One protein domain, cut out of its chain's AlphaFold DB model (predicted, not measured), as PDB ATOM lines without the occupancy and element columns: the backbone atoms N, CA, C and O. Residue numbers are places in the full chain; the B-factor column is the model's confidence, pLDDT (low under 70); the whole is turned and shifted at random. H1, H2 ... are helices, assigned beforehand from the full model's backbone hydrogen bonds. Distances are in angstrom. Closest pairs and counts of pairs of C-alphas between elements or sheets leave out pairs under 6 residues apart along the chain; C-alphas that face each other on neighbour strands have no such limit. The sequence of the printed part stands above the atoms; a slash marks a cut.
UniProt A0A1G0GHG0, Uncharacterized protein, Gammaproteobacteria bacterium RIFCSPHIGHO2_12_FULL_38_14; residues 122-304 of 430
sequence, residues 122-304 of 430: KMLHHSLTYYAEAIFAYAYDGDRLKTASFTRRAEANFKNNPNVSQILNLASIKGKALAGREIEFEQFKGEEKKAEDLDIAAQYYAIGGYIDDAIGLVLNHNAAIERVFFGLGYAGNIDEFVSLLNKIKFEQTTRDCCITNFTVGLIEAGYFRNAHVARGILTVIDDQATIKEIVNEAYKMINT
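This is residues 122 to 304 of the 430 residues of an uncharacterized protein of Gammaproteobacteria bacterium RIFCSPHIGHO2_12_FULL_38_14 (UniProt A0A1G0GHG0). Starting from H1, the longest helix, you see an elongated stack of helices: H1, H3, H4, H6 and H8 form a zigzag row, each touching the next and running the same way, while H2, H5 and H7 fold back beside them. H9 and H10 make the end of the stack far from H1 and H2, more loosely attached. The printed part has 183 residues with ten named helices, H1 to H10 in chain order, and no named strand; its class is all helix. It is compact by its radius of gyration of the C-alphas, 17.9 A, and spans 56 by 34 by 29 A.

Find C-alpha 122 at (2.307, -63.773, 16.690); from there H1 runs 26.8 A to C-alpha 140 at (14.601, -45.095, 1.854). Next come H2, residues 144 to 158, 21.1 A, and H3, residues 164 to 178, 20.9 A. H4, residues 191 to 207, is 25.0 A long. The shorter H5, residues 211 to 221, H6, residues 225 to 235, and H7, residues 238 to 247, follow. H8, residues 252 to 268, is 24.4 A long. After H9, residues 275 to 284, look for H10, residues 288 to 304, which runs 24.0 A to C-alpha 304 at (-13.692, -42.511, 19.905).

H1 to H6 form a bundle, helices packed with their lines mostly aligned. H1 and H2 are a hairpin at a shallow tilt of 12 degrees, with closest C-alphas Ile 135 and Thr 147 5.1 A apart. H1 touches H3 at Ala 139 and Gly 175, C-alphas 4.9 A apart. H3 touches H2 with residues 164 to 168 alone, the closest C-alphas being Phe 158 and Val 164 at 6.5 A. H3 and H4 touch at a tilt of 38 degrees, only just steep, with the C-alphas of Ala 177 and Tyr 205 closest at 4.6 A. H4 and H5 are a hairpin, closest at the C-alphas of Ala 202 and Ala 214, 4.4 A. The hub is H6, touching H4, H5, H7 and H8; to H8 its closest C-alphas are Tyr 234 and Gly 265, 4.1 A. H7 and H9 only just touch, with 3 pairs of C-alphas within 8 A, the closest Val 242 and Val 284 at 7.5 A. H10 touches no helix; it is close but not clearly touching to H8, with the C-alphas of Thr 260 and Ile 294 7.8 A apart. Every O i to N i+4 pair is within hydrogen-bond range in H1, H2, H3, H5, H6, H7, H8, H9 and H10; in H4 11 of 13 are.

The C-alphas farthest apart are those of Asn 160 and Gln 288, 55.9 A. The printed part has no cut, and its one long link joins H3 to H4. Mean pLDDT of the printed part is 70.5; look for values under 70 at residues 122 to 168, 185 to 193 and 272 to 304.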
ATOM      1  N   LYS A 122       2.645 -65.175  16.455       54.66
ATOM      2  CA  LYS A 122       2.307 -63.773  16.690       54.66
ATOM      3  C   LYS A 122       3.528 -62.904  16.940       54.66
ATOM      4  O   LYS A 122       3.597 -61.794  16.419       54.66
ATOM      5  N   MET A 123       4.533 -63.432  17.634       50.66
ATOM      6  CA  MET A 123       5.847 -62.792  17.710       50.66
ATOM      7  C   MET A 123       6.576 -62.851  16.366       50.66
ATOM      8  O   MET A 123       7.277 -61.908  16.013       50.66
ATOM      9  N   LEU A 124       6.301 -63.876  15.555       54.59
ATOM     10  CA  LEU A 124       6.709 -63.936  14.156       54.59
ATOM     11  C   LEU A 124       6.159 -62.764  13.331       54.59
ATOM     12  O   LEU A 124       6.900 -62.198  12.533       54.59
ATOM     13  N   HIS A 125       4.910 -62.342  13.554       51.62
ATOM     14  CA  HIS A 125       4.364 -61.148  12.902       51.62
ATOM     15  C   HIS A 125       5.143 -59.885  13.301       51.62
ATOM     16  O   HIS A 125       5.542 -59.128  12.426       51.62
ATOM     17  N   HIS A 126       5.460 -59.710  14.589       48.06
ATOM     18  CA  HIS A 126       6.225 -58.557  15.081       48.06
ATOM     19  C   HIS A 126       7.681 -58.540  14.581       48.06
ATOM     20  O   HIS A 126       8.166 -57.507  14.123       48.06
ATOM     21  N   SER A 127       8.376 -59.684  14.596       54.00
ATOM     22  CA  SER A 127       9.709 -59.798  13.996       54.00
ATOM     23  C   SER A 127       9.665 -59.495  12.499       54.00
ATOM     24  O   SER A 127      10.526 -58.775  12.004       54.00
ATOM     25  N   LEU A 128       8.647 -59.976  11.781       56.09
ATOM     26  CA  LEU A 128       8.462 -59.671  10.363       56.09
ATOM     27  C   LEU A 128       8.167 -58.187  10.115       56.09
ATOM     28  O   LEU A 128       8.704 -57.638   9.157       56.09
ATOM     29  N   THR A 129       7.409 -57.519  10.988       56.19
ATOM     30  CA  THR A 129       7.221 -56.060  10.955       56.19
ATOM     31  C   THR A 129       8.543 -55.328  11.166       56.19
ATOM     32  O   THR A 129       8.864 -54.443  10.384       56.19
ATOM     33  N   TYR A 130       9.365 -55.743  12.131       53.25
ATOM     34  CA  TYR A 130      10.676 -55.133  12.375       53.25
ATOM     35  C   TYR A 130      11.642 -55.331  11.196       53.25
ATOM     36  O   TYR A 130      12.348 -54.408  10.789       53.25
ATOM     37  N   TYR A 131      11.658 -56.525  10.591       56.47
ATOM     38  CA  TYR A 131      12.405 -56.772   9.357       56.47
ATOM     39  C   TYR A 131      11.875 -55.916   8.203       56.47
ATOM     40  O   TYR A 131      12.678 -55.358   7.459       56.47
ATOM     41  N   ALA A 132      10.554 -55.772   8.067       56.09
ATOM     42  CA  ALA A 132       9.939 -54.920   7.058       56.09
ATOM     43  C   ALA A 132      10.295 -53.439   7.265       56.09
ATOM     44  O   ALA A 132      10.643 -52.775   6.297       56.09
ATOM     45  N   GLU A 133      10.289 -52.940   8.501       55.91
ATOM     46  CA  GLU A 133      10.686 -51.575   8.868       55.91
ATOM     47  C   GLU A 133      12.185 -51.322   8.657       55.91
ATOM     48  O   GLU A 133      12.579 -50.257   8.183       55.91
ATOM     49  N   ALA A 134      13.041 -52.306   8.936       56.06
ATOM     50  CA  ALA A 134      14.470 -52.211   8.652       56.06
ATOM     51  C   ALA A 134      14.746 -52.208   7.139       56.06
ATOM     52  O   ALA A 134      15.517 -51.383   6.649       56.06
ATOM     53  N   ILE A 135      14.094 -53.099   6.381       60.03
ATOM     54  CA  ILE A 135      14.142 -53.116   4.910       60.03
ATOM     55  C   ILE A 135      13.652 -51.773   4.359       60.03
ATOM     56  O   ILE A 135      14.295 -51.201   3.484       60.03
ATOM     57  N   PHE A 136      12.561 -51.248   4.913       59.25
ATOM     58  CA  PHE A 136      11.974 -49.956   4.583       59.25
ATOM     59  C   PHE A 136      12.943 -48.789   4.821       59.25
ATOM     60  O   PHE A 136      13.176 -47.999   3.909       59.25
ATOM     61  N   ALA A 137      13.574 -48.718   5.996       55.19
ATOM     62  CA  ALA A 137      14.544 -47.677   6.329       55.19
ATOM     63  C   ALA A 137      15.779 -47.717   5.412       55.19
ATOM     64  O   ALA A 137      16.215 -46.687   4.903       55.19
ATOM     65  N   TYR A 138      16.321 -48.907   5.133       58.97
ATOM     66  CA  TYR A 138      17.477 -49.034   4.239       58.97
ATOM     67  C   TYR A 138      17.138 -48.781   2.767       58.97
ATOM     68  O   TYR A 138      17.996 -48.301   2.023       58.97
ATOM     69  N   ALA A 139      15.907 -49.081   2.345       55.56
ATOM     70  CA  ALA A 139      15.436 -48.763   1.004       55.56
ATOM     71  C   ALA A 139      15.266 -47.249   0.817       55.56
ATOM     72  O   ALA A 139      15.710 -46.730  -0.209       55.56
ATOM     73  N   TYR A 140      14.711 -46.557   1.818       51.34
ATOM     74  CA  TYR A 140      14.601 -45.095   1.854       51.34
ATOM     75  C   TYR A 140      15.975 -44.413   1.754       51.34
ATOM     76  O   TYR A 140      16.167 -43.518   0.938       51.34
ATOM     77  N   ASP A 141      16.975 -44.918   2.481       56.88
ATOM     78  CA  ASP A 141      18.357 -44.417   2.419       56.88
ATOM     79  C   ASP A 141      19.107 -44.806   1.122       56.88
ATOM     80  O   ASP A 141      20.276 -44.458   0.933       56.88
ATOM     81  N   GLY A 142      18.477 -45.564   0.216       53.41
ATOM     82  CA  GLY A 142      19.071 -46.000  -1.050       53.41
ATOM     83  C   GLY A 142      20.147 -47.093  -0.928       53.41
ATOM     84  O   GLY A 142      20.761 -47.457  -1.938       53.41
ATOM     85  N   ASP A 143      20.362 -47.671   0.259       67.56
ATOM     86  CA  ASP A 143      21.401 -48.674   0.522       67.56
ATOM     87  C   ASP A 143      20.963 -50.072   0.040       67.56
ATOM     88  O   ASP A 143      20.393 -50.898   0.767       67.56
ATOM     89  N   ARG A 144      21.248 -50.348  -1.240       53.19
ATOM     90  CA  ARG A 144      20.882 -51.603  -1.921       53.19
ATOM     91  C   ARG A 144      21.479 -52.847  -1.257       53.19
ATOM     92  O   ARG A 144      20.832 -53.894  -1.249       53.19
ATOM     93  N   LEU A 145      22.695 -52.755  -0.711       54.59
ATOM     94  CA  LEU A 145      23.388 -53.904  -0.123       54.59
ATOM     95  C   LEU A 145      22.780 -54.284   1.226       54.59
ATOM     96  O   LEU A 145      22.568 -55.472   1.485       54.59
ATOM     97  N   LYS A 146      22.443 -53.297   2.063       61.94
ATOM     98  CA  LYS A 146      21.785 -53.561   3.349       61.94
ATOM     99  C   LYS A 146      20.353 -54.037   3.176       61.94
ATOM    100  O   LYS A 146      19.988 -55.023   3.812       61.94
ATOM    101  N   THR A 147      19.600 -53.429   2.259       58.41
ATOM    102  CA  THR A 147      18.237 -53.867   1.916       58.41
ATOM    103  C   THR A 147      18.241 -55.343   1.502       58.41
ATOM    104  O   THR A 147      17.596 -56.168   2.141       58.41
ATOM    105  N   ALA A 148      19.080 -55.720   0.526       55.41
ATOM    106  CA  ALA A 148      19.179 -57.103   0.058       55.41
ATOM    107  C   ALA A 148      19.701 -58.082   1.130       55.41
ATOM    108  O   ALA A 148      19.315 -59.251   1.135       55.41
ATOM    109  N   SER A 149      20.583 -57.630   2.031       62.72
ATOM    110  CA  SER A 149      21.083 -58.439   3.151       62.72
ATOM    111  C   SER A 149      19.995 -58.728   4.187       62.72
ATOM    112  O   SER A 149      19.910 -59.853   4.683       62.72
ATOM    113  N   PHE A 150      19.166 -57.732   4.510       59.50
ATOM    114  CA  PHE A 150      18.057 -57.881   5.449       59.50
ATOM    115  C   PHE A 150      16.915 -58.710   4.858       59.50
ATOM    116  O   PHE A 150      16.429 -59.603   5.546       59.50
ATOM    117  N   THR A 151      16.565 -58.508   3.582       60.00
ATOM    118  CA  THR A 151      15.592 -59.352   2.868       60.00
ATOM    119  C   THR A 151      16.025 -60.816   2.877       60.00
ATOM    120  O   THR A 151      15.275 -61.661   3.353       60.00
ATOM    121  N   ARG A 152      17.272 -61.123   2.484       65.12
ATOM    122  CA  ARG A 152      17.785 -62.506   2.510       65.12
ATOM    123  C   ARG A 152      17.801 -63.114   3.911       65.12
ATOM    124  O   ARG A 152      17.556 -64.306   4.058       65.12
ATOM    125  N   ARG A 153      18.099 -62.320   4.947       62.72
ATOM    126  CA  ARG A 153      18.044 -62.788   6.342       62.72
ATOM    127  C   ARG A 153      16.617 -63.086   6.790       62.72
ATOM    128  O   ARG A 153      16.410 -64.109   7.429       62.72
ATOM    129  N   ALA A 154      15.650 -62.242   6.439       59.31
ATOM    130  CA  ALA A 154      14.244 -62.495   6.728       59.31
ATOM    131  C   ALA A 154      13.735 -63.750   5.990       59.31
ATOM    132  O   ALA A 154      13.125 -64.618   6.607       59.31
ATOM    133  N   GLU A 155      14.065 -63.911   4.704       60.88
ATOM    134  CA  GLU A 155      13.739 -65.121   3.932       60.88
ATOM    135  C   GLU A 155      14.360 -66.379   4.545       60.88
ATOM    136  O   GLU A 155      13.682 -67.392   4.693       60.88
ATOM    137  N   ALA A 156      15.636 -66.321   4.941       67.56
ATOM    138  CA  ALA A 156      16.327 -67.454   5.551       67.56
ATOM    139  C   ALA A 156      15.732 -67.828   6.916       67.56
ATOM    140  O   ALA A 156      15.512 -69.010   7.184       67.56
ATOM    141  N   ASN A 157      15.437 -66.830   7.755       57.91
ATOM    142  CA  ASN A 157      14.920 -67.043   9.105       57.91
ATOM    143  C   ASN A 157      13.465 -67.523   9.113       57.91
ATOM    144  O   ASN A 157      13.049 -68.175  10.068       57.91
ATOM    145  N   PHE A 158      12.696 -67.245   8.054       64.12
ATOM    146  CA  PHE A 158      11.261 -67.520   8.040       64.12
ATOM    147  C   PHE A 158      10.775 -68.303   6.809       64.12
ATOM    148  O   PHE A 158       9.580 -68.328   6.531       64.12
ATOM    149  N   LYS A 159      11.662 -69.013   6.096       65.50
ATOM    150  CA  LYS A 159      11.366 -69.663   4.799       65.50
ATOM    151  C   LYS A 159      10.128 -70.577   4.769       65.50
ATOM    152  O   LYS A 159       9.588 -70.836   3.702       65.50
ATOM    153  N   ASN A 160       9.717 -71.110   5.921       67.50
ATOM    154  CA  ASN A 160       8.608 -72.058   6.033       67.50
ATOM    155  C   ASN A 160       7.267 -71.393   6.385       67.50
ATOM    156  O   ASN A 160       6.266 -72.098   6.489       67.50
ATOM    157  N   ASN A 161       7.222 -70.073   6.603       64.94
ATOM    158  CA  ASN A 161       5.977 -69.394   6.938       64.94
ATOM    159  C   ASN A 161       5.332 -68.757   5.685       64.94
ATOM    160  O   ASN A 161       5.952 -67.913   5.033       64.94
ATOM    161  N   PRO A 162       4.076 -69.115   5.359       62.41
ATOM    162  CA  PRO A 162       3.409 -68.682   4.129       62.41
ATOM    163  C   PRO A 162       3.115 -67.172   4.063       62.41
ATOM    164  O   PRO A 162       2.890 -66.642   2.975       62.41
ATOM    165  N   ASN A 163       3.155 -66.459   5.192       65.31
ATOM    166  CA  ASN A 163       2.913 -65.014   5.266       65.31
ATOM    167  C   ASN A 163       4.192 -64.188   5.056       65.31
ATOM    168  O   ASN A 163       4.122 -62.985   4.813       65.31
ATOM    169  N   VAL A 164       5.369 -64.812   5.112       69.75
ATOM    170  CA  VAL A 164       6.665 -64.122   4.985       69.75
ATOM    171  C   VAL A 164       6.844 -63.559   3.592       69.75
ATOM    172  O   VAL A 164       7.208 -62.399   3.451       69.75
ATOM    173  N   SER A 165       6.526 -64.343   2.562       67.12
ATOM    174  CA  SER A 165       6.577 -63.865   1.180       67.12
ATOM    175  C   SER A 165       5.647 -62.671   0.962       67.12
ATOM    176  O   SER A 165       6.005 -61.754   0.234       67.12
ATOM    177  N   GLN A 166       4.491 -62.628   1.635       66.88
ATOM    178  CA  GLN A 166       3.570 -61.489   1.550       66.88
ATOM    179  C   GLN A 166       4.152 -60.243   2.226       66.88
ATOM    180  O   GLN A 166       4.171 -59.172   1.628       66.88
ATOM    181  N   ILE A 167       4.700 -60.381   3.436       67.31
ATOM    182  CA  ILE A 167       5.291 -59.253   4.169       67.31
ATOM    183  C   ILE A 167       6.539 -58.714   3.459       67.31
ATOM    184  O   ILE A 167       6.731 -57.502   3.386       67.31
ATOM    185  N   LEU A 168       7.368 -59.590   2.887       69.81
ATOM    186  CA  LEU A 168       8.539 -59.182   2.110       69.81
ATOM    187  C   LEU A 168       8.161 -58.510   0.792       69.81
ATOM    188  O   LEU A 168       8.805 -57.530   0.415       69.81
ATOM    189  N   ASN A 169       7.100 -58.976   0.127       72.56
ATOM    190  CA  ASN A 169       6.553 -58.297  -1.044       72.56
ATOM    191  C   ASN A 169       6.068 -56.891  -0.674       72.56
ATOM    192  O   ASN A 169       6.502 -55.928  -1.299       72.56
ATOM    193  N   LEU A 170       5.281 -56.747   0.396       73.00
ATOM    194  CA  LEU A 170       4.834 -55.444   0.895       73.00
ATOM    195  C   LEU A 170       6.007 -54.525   1.258       73.00
ATOM    196  O   LEU A 170       6.035 -53.368   0.851       73.00
ATOM    197  N   ALA A 171       7.014 -55.025   1.976       70.81
ATOM    198  CA  ALA A 171       8.204 -54.247   2.318       70.81
ATOM    199  C   ALA A 171       8.983 -53.795   1.067       70.81
ATOM    200  O   ALA A 171       9.446 -52.657   0.999       70.81
ATOM    201  N   SER A 172       9.091 -54.668   0.059       74.31
ATOM    202  CA  SER A 172       9.715 -54.370  -1.235       74.31
ATOM    203  C   SER A 172       8.953 -53.286  -1.999       74.31
ATOM    204  O   SER A 172       9.567 -52.334  -2.478       74.31
ATOM    205  N   ILE A 173       7.621 -53.379  -2.054       76.00
ATOM    206  CA  ILE A 173       6.731 -52.388  -2.681       76.00
ATOM    207  C   ILE A 173       6.920 -51.026  -2.022       76.00
ATOM    208  O   ILE A 173       7.238 -50.057  -2.706       76.00
ATOM    209  N   LYS A 174       6.825 -50.968  -0.689       77.50
ATOM    210  CA  LYS A 174       7.021 -49.734   0.086       77.50
ATOM    211  C   LYS A 174       8.397 -49.121  -0.163       77.50
ATOM    212  O   LYS A 174       8.502 -47.926  -0.423       77.50
ATOM    213  N   GLY A 175       9.449 -49.939  -0.114       70.25
ATOM    214  CA  GLY A 175      10.822 -49.488  -0.329       70.25
ATOM    215  C   GLY A 175      11.091 -48.999  -1.756       70.25
ATOM    216  O   GLY A 175      11.815 -48.025  -1.938       70.25
ATOM    217  N   LYS A 176      10.510 -49.645  -2.776       75.00
ATOM    218  CA  LYS A 176      10.604 -49.192  -4.173       75.00
ATOM    219  C   LYS A 176       9.843 -47.886  -4.388       75.00
ATOM    220  O   LYS A 176      10.420 -46.965  -4.960       75.00
ATOM    221  N   ALA A 177       8.613 -47.798  -3.879       72.44
ATOM    222  CA  ALA A 177       7.764 -46.616  -3.991       72.44
ATOM    223  C   ALA A 177       8.425 -45.378  -3.365       72.44
ATOM    224  O   ALA A 177       8.560 -44.338  -4.003       72.44
ATOM    225  N   LEU A 178       8.956 -45.521  -2.149       70.50
ATOM    226  CA  LEU A 178       9.694 -44.452  -1.472       70.50
ATOM    227  C   LEU A 178      10.991 -44.031  -2.153       70.50
ATOM    228  O   LEU A 178      11.498 -42.956  -1.860       70.50
ATOM    229  N   ALA A 179      11.567 -44.887  -2.991       73.19
ATOM    230  CA  ALA A 179      12.774 -44.578  -3.743       73.19
ATOM    231  C   ALA A 179      12.462 -44.091  -5.170       73.19
ATOM    232  O   ALA A 179      13.394 -43.980  -5.973       73.19
ATOM    233  N   GLY A 180      11.181 -43.894  -5.513       75.31
ATOM    234  CA  GLY A 180      10.744 -43.499  -6.855       75.31
ATOM    235  C   GLY A 180      11.077 -44.530  -7.920       75.31
ATOM    236  O   GLY A 180      11.341 -44.187  -9.068       75.31
ATOM    237  N   ARG A 181      11.194 -45.802  -7.534       78.19
ATOM    238  CA  ARG A 181      11.535 -46.879  -8.464       78.19
ATOM    239  C   ARG A 181      10.269 -47.511  -8.979       78.19
ATOM    240  O   ARG A 181       9.357 -47.751  -8.198       78.19
ATOM    241  N   GLU A 182      10.268 -47.855 -10.256       78.69
ATOM    242  CA  GLU A 182       9.175 -48.582 -10.888       78.69
ATOM    243  C   GLU A 182       8.899 -49.912 -10.165       78.69
ATOM    244  O   GLU A 182       9.813 -50.660  -9.782       78.69
ATOM    245  N   ILE A 183       7.617 -50.188  -9.935       79.75
ATOM    246  CA  ILE A 183       7.142 -51.431  -9.334       79.75
ATOM    247  C   ILE A 183       6.641 -52.315 -10.473       79.75
ATOM    248  O   ILE A 183       5.673 -51.991 -11.147       79.75
ATOM    249  N   GLU A 184       7.306 -53.445 -10.698       77.06
ATOM    250  CA  GLU A 184       6.883 -54.419 -11.708       77.06
ATOM    251  C   GLU A 184       5.594 -55.123 -11.254       77.06
ATOM    252  O   GLU A 184       5.615 -56.010 -10.395       77.06
ATOM    253  N   PHE A 185       4.457 -54.730 -11.834       66.38
ATOM    254  CA  PHE A 185       3.133 -55.223 -11.434       66.38
ATOM    255  C   PHE A 185       2.814 -56.658 -11.880       66.38
ATOM    256  O   PHE A 185       1.817 -57.234 -11.442       66.38
ATOM    257  N   GLU A 186       3.655 -57.275 -12.713       61.12
ATOM    258  CA  GLU A 186       3.484 -58.671 -13.146       61.12
ATOM    259  C   GLU A 186       3.610 -59.683 -11.990       61.12
ATOM    260  O   GLU A 186       3.236 -60.847 -12.124       61.12
ATOM    261  N   GLN A 187       4.097 -59.242 -10.825       59.22
ATOM    262  CA  GLN A 187       4.318 -60.088  -9.652       59.22
ATOM    263  C   GLN A 187       3.065 -60.268  -8.768       59.22
ATOM    264  O   GLN A 187       3.056 -61.135  -7.890       59.22
ATOM    265  N   PHE A 188       1.986 -59.513  -9.008       61.25
ATOM    266  CA  PHE A 188       0.751 -59.574  -8.217       61.25
ATOM    267  C   PHE A 188      -0.198 -60.664  -8.733       61.25
ATOM    268  O   PHE A 188      -0.859 -60.504  -9.759       61.25
ATOM    269  N   LYS A 189      -0.279 -61.799  -8.023       49.66
ATOM    270  CA  LYS A 189      -1.238 -62.879  -8.324       49.66
ATOM    271  C   LYS A 189      -2.552 -62.683  -7.552       49.66
ATOM    272  O   LYS A 189      -2.545 -62.720  -6.324       49.66
ATOM    273  N   GLY A 190      -3.669 -62.592  -8.281       60.44
ATOM    274  CA  GLY A 190      -5.039 -62.478  -7.752       60.44
ATOM    275  C   GLY A 190      -5.584 -61.044  -7.789       60.44
ATOM    276  O   GLY A 190      -4.883 -60.114  -7.405       60.44
ATOM    277  N   GLU A 191      -6.824 -60.865  -8.263       59.28
ATOM    278  CA  GLU A 191      -7.417 -59.542  -8.545       59.28
ATOM    279  C   GLU A 191      -7.638 -58.681  -7.290       59.28
ATOM    280  O   GLU A 191      -7.278 -57.509  -7.303       59.28
ATOM    281  N   GLU A 192      -8.136 -59.246  -6.182       60.62
ATOM    282  CA  GLU A 192      -8.356 -58.487  -4.933       60.62
ATOM    283  C   GLU A 192      -7.047 -58.039  -4.268       60.62
ATOM    284  O   GLU A 192      -6.919 -56.887  -3.861       60.62
ATOM    285  N   LYS A 193      -6.036 -58.917  -4.209       63.19
ATOM    286  CA  LYS A 193      -4.723 -58.576  -3.625       63.19
ATOM    287  C   LYS A 193      -3.994 -57.503  -4.423       63.19
ATOM    288  O   LYS A 193      -3.274 -56.691  -3.855       63.19
ATOM    289  N   LYS A 194      -4.226 -57.466  -5.736       74.88
ATOM    290  CA  LYS A 194      -3.651 -56.454  -6.617       74.88
ATOM    291  C   LYS A 194      -4.121 -55.045  -6.242       74.88
ATOM    292  O   LYS A 194      -3.309 -54.132  -6.304       74.88
ATOM    293  N   ALA A 195      -5.377 -54.866  -5.826       80.88
ATOM    294  CA  ALA A 195      -5.904 -53.552  -5.452       80.88
ATOM    295  C   ALA A 195      -5.263 -53.004  -4.163       80.88
ATOM    296  O   ALA A 195      -4.793 -51.872  -4.148       80.88
ATOM    297  N   GLU A 196      -5.164 -53.819  -3.107       83.12
ATOM    298  CA  GLU A 196      -4.554 -53.393  -1.836       83.12
ATOM    299  C   GLU A 196      -3.055 -53.076  -1.987       83.12
ATOM    300  O   GLU A 196      -2.557 -52.081  -1.456       83.12
ATOM    301  N   ASP A 197      -2.328 -53.883  -2.760       85.00
ATOM    302  CA  ASP A 197      -0.907 -53.644  -3.011       85.00
ATOM    303  C   ASP A 197      -0.669 -52.355  -3.823       85.00
ATOM    304  O   ASP A 197       0.301 -51.631  -3.580       85.00
ATOM    305  N   LEU A 198      -1.573 -52.039  -4.758       87.44
ATOM    306  CA  LEU A 198      -1.558 -50.798  -5.535       87.44
ATOM    307  C   LEU A 198      -1.857 -49.571  -4.670       87.44
ATOM    308  O   LEU A 198      -1.167 -48.557  -4.789       87.44
ATOM    309  N   ASP A 199      -2.823 -49.681  -3.765       90.75
ATOM    310  CA  ASP A 199      -3.152 -48.664  -2.766       90.75
ATOM    311  C   ASP A 199      -1.950 -48.333  -1.880       90.75
ATOM    312  O   ASP A 199      -1.610 -47.165  -1.662       90.75
ATOM    313  N   ILE A 200      -1.268 -49.371  -1.393       87.69
ATOM    314  CA  ILE A 200      -0.056 -49.225  -0.587       87.69
ATOM    315  C   ILE A 200       1.050 -48.578  -1.425       87.69
ATOM    316  O   ILE A 200       1.685 -47.629  -0.968       87.69
ATOM    317  N   ALA A 201       1.277 -49.029  -2.658       86.81
ATOM    318  CA  ALA A 201       2.267 -48.415  -3.538       86.81
ATOM    319  C   ALA A 201       1.991 -46.916  -3.754       86.81
ATOM    320  O   ALA A 201       2.894 -46.098  -3.573       86.81
ATOM    321  N   ALA A 202       0.744 -46.546  -4.061       89.19
ATOM    322  CA  ALA A 202       0.328 -45.162  -4.285       89.19
ATOM    323  C   ALA A 202       0.545 -44.291  -3.040       89.19
ATOM    324  O   ALA A 202       1.099 -43.194  -3.137       89.19
ATOM    325  N   GLN A 203       0.203 -44.813  -1.857       92.94
ATOM    326  CA  GLN A 203       0.477 -44.149  -0.584       92.94
ATOM    327  C   GLN A 203       1.971 -43.871  -0.392       92.94
ATOM    328  O   GLN A 203       2.352 -42.765  -0.016       92.94
ATOM    329  N   TYR A 204       2.837 -44.854  -0.641       89.88
ATOM    330  CA  TYR A 204       4.268 -44.702  -0.373       89.88
ATOM    331  C   TYR A 204       5.018 -43.907  -1.447       89.88
ATOM    332  O   TYR A 204       5.967 -43.208  -1.096       89.88
ATOM    333  N   TYR A 205       4.576 -43.911  -2.708       88.19
ATOM    334  CA  TYR A 205       5.069 -42.947  -3.698       88.19
ATOM    335  C   TYR A 205       4.748 -41.520  -3.253       88.19
ATOM    336  O   TYR A 205       5.622 -40.653  -3.276       88.19
ATOM    337  N   ALA A 206       3.530 -41.298  -2.746       88.56
ATOM    338  CA  ALA A 206       3.130 -40.001  -2.221       88.56
ATOM    339  C   ALA A 206       3.960 -39.572  -0.997       88.56
ATOM    340  O   ALA A 206       4.391 -38.420  -0.928       88.56
ATOM    341  N   ILE A 207       4.256 -40.501  -0.076       87.31
ATOM    342  CA  ILE A 207       5.147 -40.236   1.070       87.31
ATOM    343  C   ILE A 207       6.561 -39.869   0.597       87.31
ATOM    344  O   ILE A 207       7.182 -38.967   1.153       87.31
ATOM    345  N   GLY A 208       7.066 -40.546  -0.437       82.31
ATOM    346  CA  GLY A 208       8.390 -40.290  -1.011       82.31
ATOM    347  C   GLY A 208       8.488 -39.007  -1.844       82.31
ATOM    348  O   GLY A 208       9.583 -38.649  -2.266       82.31
ATOM    349  N   GLY A 209       7.370 -38.310  -2.085       88.06
ATOM    350  CA  GLY A 209       7.316 -37.114  -2.930       88.06
ATOM    351  C   GLY A 209       7.215 -37.396  -4.435       88.06
ATOM    352  O   GLY A 209       7.309 -36.470  -5.237       88.06
ATOM    353  N   TYR A 210       6.989 -38.648  -4.834       90.44
ATOM    354  CA  TYR A 210       6.836 -39.083  -6.227       90.44
ATOM    355  C   TYR A 210       5.367 -39.006  -6.657       90.44
ATOM    356  O   TYR A 210       4.693 -40.016  -6.860       90.44
ATOM    357  N   ILE A 211       4.830 -37.787  -6.709       91.62
ATOM    358  CA  ILE A 211       3.378 -37.590  -6.825       91.62
ATOM    359  C   ILE A 211       2.853 -37.995  -8.199       91.62
ATOM    360  O   ILE A 211       1.799 -38.621  -8.275       91.62
ATOM    361  N   ASP A 212       3.600 -37.726  -9.268       90.19
ATOM    362  CA  ASP A 212       3.200 -38.132 -10.618       90.19
ATOM    363  C   ASP A 212       3.081 -39.659 -10.739       90.19
ATOM    364  O   ASP A 212       2.113 -40.155 -11.316       90.19
ATOM    365  N   ASP A 213       3.998 -40.410 -10.118       90.50
ATOM    366  CA  ASP A 213       3.947 -41.874 -10.074       90.50
ATOM    367  C   ASP A 213       2.744 -42.366  -9.257       90.50
ATOM    368  O   ASP A 213       1.998 -43.239  -9.704       90.50
ATOM    369  N   ALA A 214       2.495 -41.756  -8.091       90.19
ATOM    370  CA  ALA A 214       1.334 -42.067  -7.259       90.19
ATOM    371  C   ALA A 214       0.010 -41.842  -8.015       90.19
ATOM    372  O   ALA A 214      -0.888 -42.684  -7.966       90.19
ATOM    373  N   ILE A 215      -0.099 -40.742  -8.766       91.44
ATOM    374  CA  ILE A 215      -1.260 -40.441  -9.614       91.44
ATOM    375  C   ILE A 215      -1.339 -41.381 -10.815       91.44
ATOM    376  O   ILE A 215      -2.435 -41.809 -11.176       91.44
ATOM    377  N   GLY A 216      -0.202 -41.773 -11.390       89.19
ATOM    378  CA  GLY A 216      -0.137 -42.810 -12.414       89.19
ATOM    379  C   GLY A 216      -0.770 -44.123 -11.948       89.19
ATOM    380  O   GLY A 216      -1.518 -44.736 -12.708       89.19
ATOM    381  N   LEU A 217      -0.557 -44.525 -10.689       88.25
ATOM    382  CA  LEU A 217      -1.203 -45.716 -10.123       88.25
ATOM    383  C   LEU A 217      -2.716 -45.568  -9.978       88.25
ATOM    384  O   LEU A 217      -3.453 -46.509 -10.272       88.25
ATOM    385  N   VAL A 218      -3.192 -44.394  -9.571       89.88
ATOM    386  CA  VAL A 218      -4.632 -44.121  -9.476       89.88
ATOM    387  C   VAL A 218      -5.276 -44.192 -10.859       89.88
ATOM    388  O   VAL A 218      -6.240 -44.926 -11.061       89.88
ATOM    389  N   LEU A 219      -4.717 -43.471 -11.833       88.69
ATOM    390  CA  LEU A 219      -5.316 -43.322 -13.160       88.69
ATOM    391  C   LEU A 219      -5.205 -44.588 -14.016       88.69
ATOM    392  O   LEU A 219      -6.153 -44.930 -14.719       88.69
ATOM    393  N   ASN A 220      -4.062 -45.277 -13.973       89.19
ATOM    394  CA  ASN A 220      -3.780 -46.396 -14.878       89.19
ATOM    395  C   ASN A 220      -4.038 -47.763 -14.243       89.19
ATOM    396  O   ASN A 220      -4.225 -48.750 -14.956       89.19
ATOM    397  N   HIS A 221      -4.021 -47.838 -12.912       87.31
ATOM    398  CA  HIS A 221      -4.102 -49.100 -12.185       87.31
ATOM    399  C   HIS A 221      -5.231 -49.137 -11.152       87.31
ATOM    400  O   HIS A 221      -5.370 -50.144 -10.465       87.31
ATOM    401  N   ASN A 222      -6.090 -48.112 -11.104       89.94
ATOM    402  CA  ASN A 222      -7.261 -48.058 -10.227       89.94
ATOM    403  C   ASN A 222      -6.903 -48.141  -8.730       89.94
ATOM    404  O   ASN A 222      -7.665 -48.697  -7.941       89.94
ATOM    405  N   ALA A 223      -5.736 -47.609  -8.346       90.75
ATOM    406  CA  ALA A 223      -5.417 -47.378  -6.939       90.75
ATOM    407  C   ALA A 223      -6.345 -46.300  -6.354       90.75
ATOM    408  O   ALA A 223      -6.756 -45.369  -7.052       90.75
ATOM    409  N   ALA A 224      -6.646 -46.391  -5.064       92.06
ATOM    410  CA  ALA A 224      -7.469 -45.426  -4.355       92.06
ATOM    411  C   ALA A 224      -6.748 -44.075  -4.235       92.06
ATOM    412  O   ALA A 224      -5.651 -43.969  -3.675       92.06
ATOM    413  N   ILE A 225      -7.378 -43.008  -4.725       93.56
ATOM    414  CA  ILE A 225      -6.822 -41.650  -4.657       93.56
ATOM    415  C   ILE A 225      -6.638 -41.192  -3.203       93.56
ATOM    416  O   ILE A 225      -5.675 -40.500  -2.873       93.56
ATOM    417  N   GLU A 226      -7.496 -41.657  -2.300       91.94
ATOM    418  CA  GLU A 226      -7.454 -41.402  -0.864       91.94
ATOM    419  C   GLU A 226      -6.117 -41.825  -0.239       91.94
ATOM    420  O   GLU A 226      -5.629 -41.173   0.686       91.94
ATOM    421  N   ARG A 227      -5.481 -42.874  -0.777       93.31
ATOM    422  CA  ARG A 227      -4.173 -43.366  -0.320       93.31
ATOM    423  C   ARG A 227      -3.041 -42.416  -0.678       93.31
ATOM    424  O   ARG A 227      -2.155 -42.195   0.146       93.31
ATOM    425  N   VAL A 228      -3.107 -41.792  -1.854       93.81
ATOM    426  CA  VAL A 228      -2.182 -40.720  -2.257       93.81
ATOM    427  C   VAL A 228      -2.313 -39.539  -1.296       93.81
ATOM    428  O   VAL A 228      -1.315 -39.040  -0.779       93.81
ATOM    429  N   PHE A 229      -3.549 -39.138  -0.986       92.19
ATOM    430  CA  PHE A 229      -3.832 -38.049  -0.054       92.19
ATOM    431  C   PHE A 229      -3.356 -38.340   1.372       92.19
ATOM    432  O   PHE A 229      -2.737 -37.475   1.993       92.19
ATOM    433  N   PHE A 230      -3.557 -39.564   1.871       92.56
ATOM    434  CA  PHE A 230      -2.956 -39.999   3.132       92.56
ATOM    435  C   PHE A 230      -1.433 -39.846   3.097       92.56
ATOM    436  O   PHE A 230      -0.850 -39.277   4.019       92.56
ATOM    437  N   GLY A 231      -0.784 -40.332   2.035       90.25
ATOM    438  CA  GLY A 231       0.670 -40.283   1.911       90.25
ATOM    439  C   GLY A 231       1.222 -38.856   1.879       90.25
ATOM    440  O   GLY A 231       2.194 -38.561   2.574       90.25
ATOM    441  N   LEU A 232       0.548 -37.946   1.168       90.38
ATOM    442  CA  LEU A 232       0.851 -36.510   1.181       90.38
ATOM    443  C   LEU A 232       0.750 -35.910   2.588       90.38
ATOM    444  O   LEU A 232       1.613 -35.127   2.989       90.38
ATOM    445  N   GLY A 233      -0.281 -36.298   3.344       87.38
ATOM    446  CA  GLY A 233      -0.470 -35.872   4.729       87.38
ATOM    447  C   GLY A 233       0.626 -36.400   5.642       87.38
ATOM    448  O   GLY A 233       1.226 -35.644   6.401       87.38
ATOM    449  N   TYR A 234       0.954 -37.683   5.516       88.44
ATOM    450  CA  TYR A 234       2.014 -38.322   6.289       88.44
ATOM    451  C   TYR A 234       3.403 -37.731   5.997       88.44
ATOM    452  O   TYR A 234       4.244 -37.682   6.888       88.44
ATOM    453  N   ALA A 235       3.653 -37.241   4.780       86.38
ATOM    454  CA  ALA A 235       4.888 -36.527   4.437       86.38
ATOM    455  C   ALA A 235       4.876 -35.030   4.804       86.38
ATOM    456  O   ALA A 235       5.909 -34.367   4.718       86.38
ATOM    457  N   GLY A 236       3.725 -34.473   5.191       88.81
ATOM    458  CA  GLY A 236       3.577 -33.040   5.450       88.81
ATOM    459  C   GLY A 236       3.632 -32.163   4.191       88.81
ATOM    460  O   GLY A 236       3.908 -30.967   4.294       88.81
ATOM    461  N   ASN A 237       3.358 -32.720   3.007       90.50
ATOM    462  CA  ASN A 237       3.431 -32.024   1.716       90.50
ATOM    463  C   ASN A 237       2.143 -31.229   1.426       90.50
ATOM    464  O   ASN A 237       1.355 -31.584   0.549       90.50
ATOM    465  N   ILE A 238       1.918 -30.146   2.180       88.06
ATOM    466  CA  ILE A 238       0.694 -29.326   2.094       88.06
ATOM    467  C   ILE A 238       0.536 -28.677   0.711       88.06
ATOM    468  O   ILE A 238      -0.557 -28.701   0.154       88.06
ATOM    469  N   ASP A 239       1.607 -28.128   0.135       86.12
ATOM    470  CA  ASP A 239       1.520 -27.425  -1.155       86.12
ATOM    471  C   ASP A 239       1.079 -28.365  -2.281       86.12
ATOM    472  O   ASP A 239       0.220 -28.025  -3.098       86.12
ATOM    473  N   GLU A 240       1.610 -29.587  -2.277       89.75
ATOM    474  CA  GLU A 240       1.286 -30.586  -3.287       89.75
ATOM    475  C   GLU A 240      -0.118 -31.167  -3.082       89.75
ATOM    476  O   GLU A 240      -0.842 -31.397  -4.048       89.75
ATOM    477  N   PHE A 241      -0.565 -31.284  -1.827       90.56
ATOM    478  CA  PHE A 241      -1.964 -31.552  -1.498       90.56
ATOM    479  C   PHE A 241      -2.912 -30.505  -2.096       90.56
ATOM    480  O   PHE A 241      -3.869 -30.867  -2.783       90.56
ATOM    481  N   VAL A 242      -2.637 -29.212  -1.888       86.25
ATOM    482  CA  VAL A 242      -3.466 -28.114  -2.417       86.25
ATOM    483  C   VAL A 242      -3.456 -28.105  -3.944       86.25
ATOM    484  O   VAL A 242      -4.505 -27.980  -4.577       86.25
ATOM    485  N   SER A 243      -2.271 -28.265  -4.534       88.88
ATOM    486  CA  SER A 243      -2.066 -28.386  -5.979       88.88
ATOM    487  C   SER A 243      -2.931 -29.506  -6.560       88.88
ATOM    488  O   SER A 243      -3.713 -29.268  -7.484       88.88
ATOM    489  N   LEU A 244      -2.871 -30.706  -5.978       88.69
ATOM    490  CA  LEU A 244      -3.601 -31.874  -6.456       88.69
ATOM    491  C   LEU A 244      -5.122 -31.733  -6.293       88.69
ATOM    492  O   LEU A 244      -5.871 -32.017  -7.230       88.69
ATOM    493  N   LEU A 245      -5.576 -31.230  -5.139       87.56
ATOM    494  CA  LEU A 245      -6.996 -31.012  -4.831       87.56
ATOM    495  C   LEU A 245      -7.661 -29.984  -5.766       87.56
ATOM    496  O   LEU A 245      -8.878 -30.012  -5.959       87.56
ATOM    497  N   ASN A 246      -6.871 -29.069  -6.333       85.44
ATOM    498  CA  ASN A 246      -7.336 -28.068  -7.292       85.44
ATOM    499  C   ASN A 246      -7.209 -28.528  -8.751       85.44
ATOM    500  O   ASN A 246      -8.016 -28.124  -9.589       85.44
ATOM    501  N   LYS A 247      -6.212 -29.365  -9.071       86.31
ATOM    502  CA  LYS A 247      -6.013 -29.920 -10.420       86.31
ATOM    503  C   LYS A 247      -7.084 -30.946 -10.784       86.31
ATOM    504  O   LYS A 247      -7.533 -30.975 -11.929       86.31
ATOM    505  N   ILE A 248      -7.488 -31.788  -9.834       83.44
ATOM    506  CA  ILE A 248      -8.464 -32.851 -10.073       83.44
ATOM    507  C   ILE A 248      -9.852 -32.376  -9.637       83.44
ATOM    508  O   ILE A 248     -10.067 -31.975  -8.494       83.44
ATOM    509  N   LYS A 249     -10.820 -32.430 -10.558       87.81
ATOM    510  CA  LYS A 249     -12.227 -32.173 -10.235       87.81
ATOM    511  C   LYS A 249     -12.814 -33.403  -9.550       87.81
ATOM    512  O   LYS A 249     -13.127 -34.385 -10.216       87.81
ATOM    513  N   PHE A 250     -12.963 -33.326  -8.236       83.88
ATOM    514  CA  PHE A 250     -13.640 -34.341  -7.435       83.88
ATOM    515  C   PHE A 250     -15.119 -34.001  -7.249       83.88
ATOM    516  O   PHE A 250     -15.482 -32.827  -7.143       83.88
ATOM    517  N   GLU A 251     -15.962 -35.030  -7.145       89.56
ATOM    518  CA  GLU A 251     -17.254 -34.877  -6.474       89.56
ATOM    519  C   GLU A 251     -17.018 -34.464  -5.013       89.56
ATOM    520  O   GLU A 251     -15.989 -34.807  -4.425       89.56
ATOM    521  N   GLN A 252     -17.957 -33.719  -4.421       79.81
ATOM    522  CA  GLN A 252     -17.784 -33.171  -3.070       79.81
ATOM    523  C   GLN A 252     -17.478 -34.267  -2.037       79.81
ATOM    524  O   GLN A 252     -16.560 -34.120  -1.241       79.81
ATOM    525  N   THR A 253     -18.168 -35.404  -2.116       79.56
ATOM    526  CA  THR A 253     -17.958 -36.564  -1.237       79.56
ATOM    527  C   THR A 253     -16.538 -37.126  -1.341       79.56
ATOM    528  O   THR A 253     -15.885 -37.343  -0.322       79.56
ATOM    529  N   THR A 254     -16.014 -37.313  -2.555       83.81
ATOM    530  CA  THR A 254     -14.627 -37.753  -2.767       83.81
ATOM    531  C   THR A 254     -13.634 -36.705  -2.268       83.81
ATOM    532  O   THR A 254     -12.636 -37.051  -1.639       83.81
ATOM    533  N   ARG A 255     -13.917 -35.416  -2.494       85.50
ATOM    534  CA  ARG A 255     -13.089 -34.309  -1.997       85.50
ATOM    535  C   ARG A 255     -12.961 -34.363  -0.472       85.50
ATOM    536  O   ARG A 255     -11.847 -34.270   0.043       85.50
ATOM    537  N   ASP A 256     -14.069 -34.574   0.232       79.75
ATOM    538  CA  ASP A 256     -14.107 -34.660   1.694       79.75
ATOM    539  C   ASP A 256     -13.347 -35.896   2.209       79.75
ATOM    540  O   ASP A 256     -12.580 -35.803   3.175       79.75
ATOM    541  N   CYS A 257     -13.463 -37.039   1.523       80.62
ATOM    542  CA  CYS A 257     -12.670 -38.240   1.811       80.62
ATOM    543  C   CYS A 257     -11.160 -37.991   1.657       80.62
ATOM    544  O   CYS A 257     -10.376 -38.403   2.517       80.62
ATOM    545  N   CYS A 258     -10.737 -37.292   0.602       86.00
ATOM    546  CA  CYS A 258      -9.336 -36.934   0.373       86.00
ATOM    547  C   CYS A 258      -8.795 -36.001   1.468       86.00
ATOM    548  O   CYS A 258      -7.715 -36.244   2.009       86.00
ATOM    549  N   ILE A 259      -9.562 -34.972   1.850       85.38
ATOM    550  CA  ILE A 259      -9.211 -34.056   2.950       85.38
ATOM    551  C   ILE A 259      -9.087 -34.823   4.272       85.38
ATOM    552  O   ILE A 259      -8.138 -34.614   5.035       85.38
ATOM    553  N   THR A 260     -10.018 -35.742   4.532       84.94
ATOM    554  CA  THR A 260     -10.006 -36.584   5.731       84.94
ATOM    555  C   THR A 260      -8.748 -37.448   5.773       84.94
ATOM    556  O   THR A 260      -8.017 -37.408   6.759       84.94
ATOM    557  N   ASN A 261      -8.428 -38.163   4.693       87.06
ATOM    558  CA  ASN A 261      -7.247 -39.029   4.641       87.06
ATOM    559  C   ASN A 261      -5.934 -38.248   4.769       87.06
ATOM    560  O   ASN A 261      -5.046 -38.669   5.511       87.06
ATOM    561  N   PHE A 262      -5.828 -37.081   4.132       89.69
ATOM    562  CA  PHE A 262      -4.695 -36.174   4.322       89.69
ATOM    563  C   PHE A 262      -4.542 -35.752   5.792       89.69
ATOM    564  O   PHE A 262      -3.446 -35.794   6.357       89.69
ATOM    565  N   THR A 263      -5.653 -35.410   6.444       82.88
ATOM    566  CA  THR A 263      -5.671 -35.037   7.864       82.88
ATOM    567  C   THR A 263      -5.233 -36.198   8.757       82.88
ATOM    568  O   THR A 263      -4.423 -35.994   9.661       82.88
ATOM    569  N   VAL A 264      -5.707 -37.419   8.491       80.56
ATOM    570  CA  VAL A 264      -5.274 -38.621   9.225       80.56
ATOM    571  C   VAL A 264      -3.770 -38.840   9.058       80.56
ATOM    572  O   VAL A 264      -3.078 -39.014  10.059       80.56
ATOM    573  N   GLY A 265      -3.242 -38.735   7.834       82.44
ATOM    574  CA  GLY A 265      -1.804 -38.847   7.577       82.44
ATOM    575  C   GLY A 265      -0.980 -37.848   8.399       82.44
ATOM    576  O   GLY A 265       0.006 -38.223   9.034       82.44
ATOM    577  N   LEU A 266      -1.425 -36.588   8.480       81.31
ATOM    578  CA  LEU A 266      -0.781 -35.559   9.304       81.31
ATOM    579  C   LEU A 266      -0.812 -35.874  10.808       81.31
ATOM    580  O   LEU A 266       0.137 -35.551  11.531       81.31
ATOM    581  N   ILE A 267      -1.909 -36.461  11.299       76.69
ATOM    582  CA  ILE A 267      -2.046 -36.879  12.700       76.69
ATOM    583  C   ILE A 267      -1.069 -38.015  12.998       76.69
ATOM    584  O   ILE A 267      -0.334 -37.930  13.984       76.69
ATOM    585  N   GLU A 268      -1.030 -39.040  12.147       78.38
ATOM    586  CA  GLU A 268      -0.165 -40.208  12.336       78.38
ATOM    587  C   GLU A 268       1.319 -39.849  12.295       78.38
ATOM    588  O   GLU A 268       2.086 -40.294  13.149       78.38
ATOM    589  N   ALA A 269       1.719 -38.959  11.386       76.81
ATOM    590  CA  ALA A 269       3.083 -38.442  11.337       76.81
ATOM    591  C   ALA A 269       3.408 -37.454  12.481       76.81
ATOM    592  O   ALA A 269       4.542 -36.999  12.630       76.81
ATOM    593  N   GLY A 270       2.430 -37.119  13.330       79.81
ATOM    594  CA  GLY A 270       2.619 -36.282  14.512       79.81
ATOM    595  C   GLY A 270       2.694 -34.779  14.227       79.81
ATOM    596  O   GLY A 270       2.998 -34.007  15.142       79.81
ATOM    597  N   TYR A 271       2.372 -34.334  13.009       72.38
ATOM    598  CA  TYR A 271       2.420 -32.918  12.631       72.38
ATOM    599  C   TYR A 271       1.413 -32.054  13.394       72.38
ATOM    600  O   TYR A 271       1.671 -30.873  13.608       72.38
ATOM    601  N   PHE A 272       0.318 -32.624  13.905       63.56
ATOM    602  CA  PHE A 272      -0.632 -31.893  14.757       63.56
ATOM    603  C   PHE A 272      -0.078 -31.496  16.135       63.56
ATOM    604  O   PHE A 272      -0.697 -30.699  16.837       63.56
ATOM    605  N   ARG A 273       1.119 -31.969  16.519       54.62
ATOM    606  CA  ARG A 273       1.858 -31.409  17.665       54.62
ATOM    607  C   ARG A 273       2.513 -30.060  17.341       54.62
ATOM    608  O   ARG A 273       2.945 -29.372  18.259       54.62
ATOM    609  N   ASN A 274       2.571 -29.675  16.064       48.03
ATOM    610  CA  ASN A 274       3.095 -28.399  15.588       48.03
ATOM    611  C   ASN A 274       1.948 -27.454  15.199       48.03
ATOM    612  O   ASN A 274       1.306 -27.615  14.160       48.03
ATOM    613  N   ALA A 275       1.742 -26.404  16.000       41.41
ATOM    614  CA  ALA A 275       0.683 -25.404  15.806       41.41
ATOM    615  C   ALA A 275       0.700 -24.724  14.418       41.41
ATOM    616  O   ALA A 275      -0.331 -24.259  13.935       41.41
ATOM    617  N   HIS A 276       1.857 -24.687  13.753       44.38
ATOM    618  CA  HIS A 276       2.014 -24.127  12.410       44.38
ATOM    619  C   HIS A 276       1.338 -24.964  11.316       44.38
ATOM    620  O   HIS A 276       0.785 -24.392  10.380       44.38
ATOM    621  N   VAL A 277       1.328 -26.294  11.450       49.88
ATOM    622  CA  VAL A 277       0.742 -27.198  10.447       49.88
ATOM    623  C   VAL A 277      -0.778 -27.190  10.544       49.88
ATOM    624  O   VAL A 277      -1.453 -27.007   9.536       49.88
ATOM    625  N   ALA A 278      -1.314 -27.248  11.768       50.75
ATOM    626  CA  ALA A 278      -2.740 -27.051  12.008       50.75
ATOM    627  C   ALA A 278      -3.218 -25.713  11.419       50.75
ATOM    628  O   ALA A 278      -4.243 -25.656  10.755       50.75
ATOM    629  N   ARG A 279      -2.434 -24.639  11.579       44.25
ATOM    630  CA  ARG A 279      -2.762 -23.322  11.021       44.25
ATOM    631  C   ARG A 279      -2.724 -23.276   9.489       44.25
ATOM    632  O   ARG A 279      -3.574 -22.608   8.918       44.25
ATOM    633  N   GLY A 280      -1.795 -23.978   8.837       52.78
ATOM    634  CA  GLY A 280      -1.720 -24.064   7.371       52.78
ATOM    635  C   GLY A 280      -2.936 -24.758   6.744       52.78
ATOM    636  O   GLY A 280      -3.502 -24.258   5.776       52.78
ATOM    637  N   ILE A 281      -3.408 -25.848   7.357       54.00
ATOM    638  CA  ILE A 281      -4.642 -26.548   6.946       54.00
ATOM    639  C   ILE A 281      -5.850 -25.604   7.037       54.00
ATOM    640  O   ILE A 281      -6.665 -25.531   6.122       54.00
ATOM    641  N   LEU A 282      -5.918 -24.820   8.117       47.75
ATOM    642  CA  LEU A 282      -6.977 -23.837   8.361       47.75
ATOM    643  C   LEU A 282      -6.922 -22.617   7.427       47.75
ATOM    644  O   LEU A 282      -7.889 -21.874   7.361       47.75
ATOM    645  N   THR A 283      -5.813 -22.375   6.725       46.41
ATOM    646  CA  THR A 283      -5.726 -21.295   5.725       46.41
ATOM    647  C   THR A 283      -6.069 -21.739   4.306       46.41
ATOM    648  O   THR A 283      -6.287 -20.895   3.450       46.41
ATOM    649  N   VAL A 284      -6.103 -23.048   4.043       48.03
ATOM    650  CA  VAL A 284      -6.450 -23.621   2.729       48.03
ATOM    651  C   VAL A 284      -7.964 -23.803   2.579       48.03
ATOM    652  O   VAL A 284      -8.493 -23.830   1.469       48.03
ATOM    653  N   ILE A 285      -8.671 -23.932   3.698       56.09
ATOM    654  CA  ILE A 285     -10.117 -24.117   3.736       56.09
ATOM    655  C   ILE A 285     -10.747 -22.737   3.973       56.09
ATOM    656  O   ILE A 285     -10.848 -22.285   5.106       56.09
ATOM    657  N   ASP A 286     -11.155 -22.046   2.907       45.62
ATOM    658  CA  ASP A 286     -11.742 -20.690   2.992       45.62
ATOM    659  C   ASP A 286     -13.111 -20.647   3.702       45.62
ATOM    660  O   ASP A 286     -13.624 -19.578   4.036       45.62
ATOM    661  N   ASP A 287     -13.708 -21.810   3.962       59.88
ATOM    662  CA  ASP A 287     -14.969 -21.928   4.679       59.88
ATOM    663  C   ASP A 287     -14.751 -22.266   6.161       59.88
ATOM    664  O   ASP A 287     -14.405 -23.390   6.543       59.88
ATOM    665  N   GLN A 288     -15.021 -21.285   7.026       45.53
ATOM    666  CA  GLN A 288     -14.970 -21.464   8.475       45.53
ATOM    667  C   GLN A 288     -15.951 -22.523   8.998       45.53
ATOM    668  O   GLN A 288     -15.691 -23.098  10.058       45.53
ATOM    669  N   ALA A 289     -17.055 -22.799   8.292       51.88
ATOM    670  CA  ALA A 289     -17.976 -23.864   8.676       51.88
ATOM    671  C   ALA A 289     -17.334 -25.241   8.450       51.88
ATOM    672  O   ALA A 289     -17.245 -26.022   9.397       51.88
ATOM    673  N   THR A 290     -16.765 -25.471   7.264       50.78
ATOM    674  CA  THR A 290     -16.011 -26.688   6.919       50.78
ATOM    675  C   THR A 290     -14.811 -26.914   7.845       50.78
ATOM    676  O   THR A 290     -14.595 -28.021   8.333       50.78
ATOM    677  N   ILE A 291     -14.060 -25.860   8.186       49.88
ATOM    678  CA  ILE A 291     -12.987 -25.916   9.197       49.88
ATOM    679  C   ILE A 291     -13.503 -26.431  10.540       49.88
ATOM    680  O   ILE A 291     -12.896 -27.303  11.164       49.88
ATOM    681  N   LYS A 292     -14.608 -25.853  11.012       48.59
ATOM    682  CA  LYS A 292     -15.185 -26.171  12.317       48.59
ATOM    683  C   LYS A 292     -15.709 -27.602  12.332       48.59
ATOM    684  O   LYS A 292     -15.604 -28.270  13.355       48.59
ATOM    685  N   GLU A 293     -16.221 -28.078  11.206       51.56
ATOM    686  CA  GLU A 293     -16.703 -29.442  11.023       51.56
ATOM    687  C   GLU A 293     -15.551 -30.455  10.980       51.56
ATOM    688  O   GLU A 293     -15.568 -31.401  11.761       51.56
ATOM    689  N   ILE A 294     -14.485 -30.197  10.212       50.59
ATOM    690  CA  ILE A 294     -13.275 -31.043  10.156       50.59
ATOM    691  C   ILE A 294     -12.589 -31.122  11.522       50.59
ATOM    692  O   ILE A 294     -12.210 -32.204  11.968       50.59
ATOM    693  N   VAL A 295     -12.451 -29.992  12.222       49.97
ATOM    694  CA  VAL A 295     -11.880 -29.961  13.577       49.97
ATOM    695  C   VAL A 295     -12.775 -30.714  14.564       49.97
ATOM    696  O   VAL A 295     -12.261 -31.465  15.393       49.97
ATOM    697  N   ASN A 296     -14.100 -30.570  14.470       50.62
ATOM    698  CA  ASN A 296     -15.038 -31.301  15.323       50.62
ATOM    699  C   ASN A 296     -15.044 -32.811  15.035       50.62
ATOM    700  O   ASN A 296     -15.115 -33.594  15.979       50.62
ATOM    701  N   GLU A 297     -14.946 -33.237  13.775       50.53
ATOM    702  CA  GLU A 297     -14.889 -34.654  13.397       50.53
ATOM    703  C   GLU A 297     -13.546 -35.291  13.762       50.53
ATOM    704  O   GLU A 297     -13.523 -36.360  14.374       50.53
ATOM    705  N   ALA A 298     -12.425 -34.598  13.536       46.25
ATOM    706  CA  ALA A 298     -11.117 -35.029  14.031       46.25
ATOM    707  C   ALA A 298     -11.125 -35.172  15.565       46.25
ATOM    708  O   ALA A 298     -10.615 -36.152  16.108       46.25
ATOM    709  N   TYR A 299     -11.773 -34.244  16.275       44.50
ATOM    710  CA  TYR A 299     -11.944 -34.303  17.727       44.50
ATOM    711  C   TYR A 299     -12.833 -35.478  18.177       44.50
ATOM    712  O   TYR A 299     -12.504 -36.167  19.146       44.50
ATOM    713  N   LYS A 300     -13.936 -35.764  17.469       46.16
ATOM    714  CA  LYS A 300     -14.787 -36.942  17.718       46.16
ATOM    715  C   LYS A 300     -14.037 -38.251  17.465       46.16
ATOM    716  O   LYS A 300     -14.127 -39.156  18.293       46.16
ATOM    717  N   MET A 301     -13.263 -38.355  16.386       41.44
ATOM    718  CA  MET A 301     -12.439 -39.535  16.084       41.44
ATOM    719  C   MET A 301     -11.356 -39.763  17.143       41.44
ATOM    720  O   MET A 301     -11.233 -40.876  17.652       41.44
ATOM    721  N   ILE A 302     -10.643 -38.710  17.558       42.81
ATOM    722  CA  ILE A 302      -9.651 -38.781  18.645       42.81
ATOM    723  C   ILE A 302     -10.302 -39.271  19.952       42.81
ATOM    724  O   ILE A 302      -9.722 -40.097  20.655       42.81
ATOM    725  N   ASN A 303     -11.526 -38.831  20.256       41.72
ATOM    726  CA  ASN A 303     -12.268 -39.265  21.446       41.72
ATOM    727  C   ASN A 303     -12.853 -40.683  21.344       41.72
ATOM    728  O   ASN A 303     -13.048 -41.335  22.366       41.72
ATOM    729  N   THR A 304     -13.124 -41.171  20.134       40.25
ATOM    730  CA  THR A 304     -13.692 -42.511  19.905       40.25
ATOM    731  C   THR A 304     -12.595 -43.580  19.895       40.25
ATOM    732  O   THR A 304     -12.804 -44.690  20.377       40.25
TER     733      THR A 304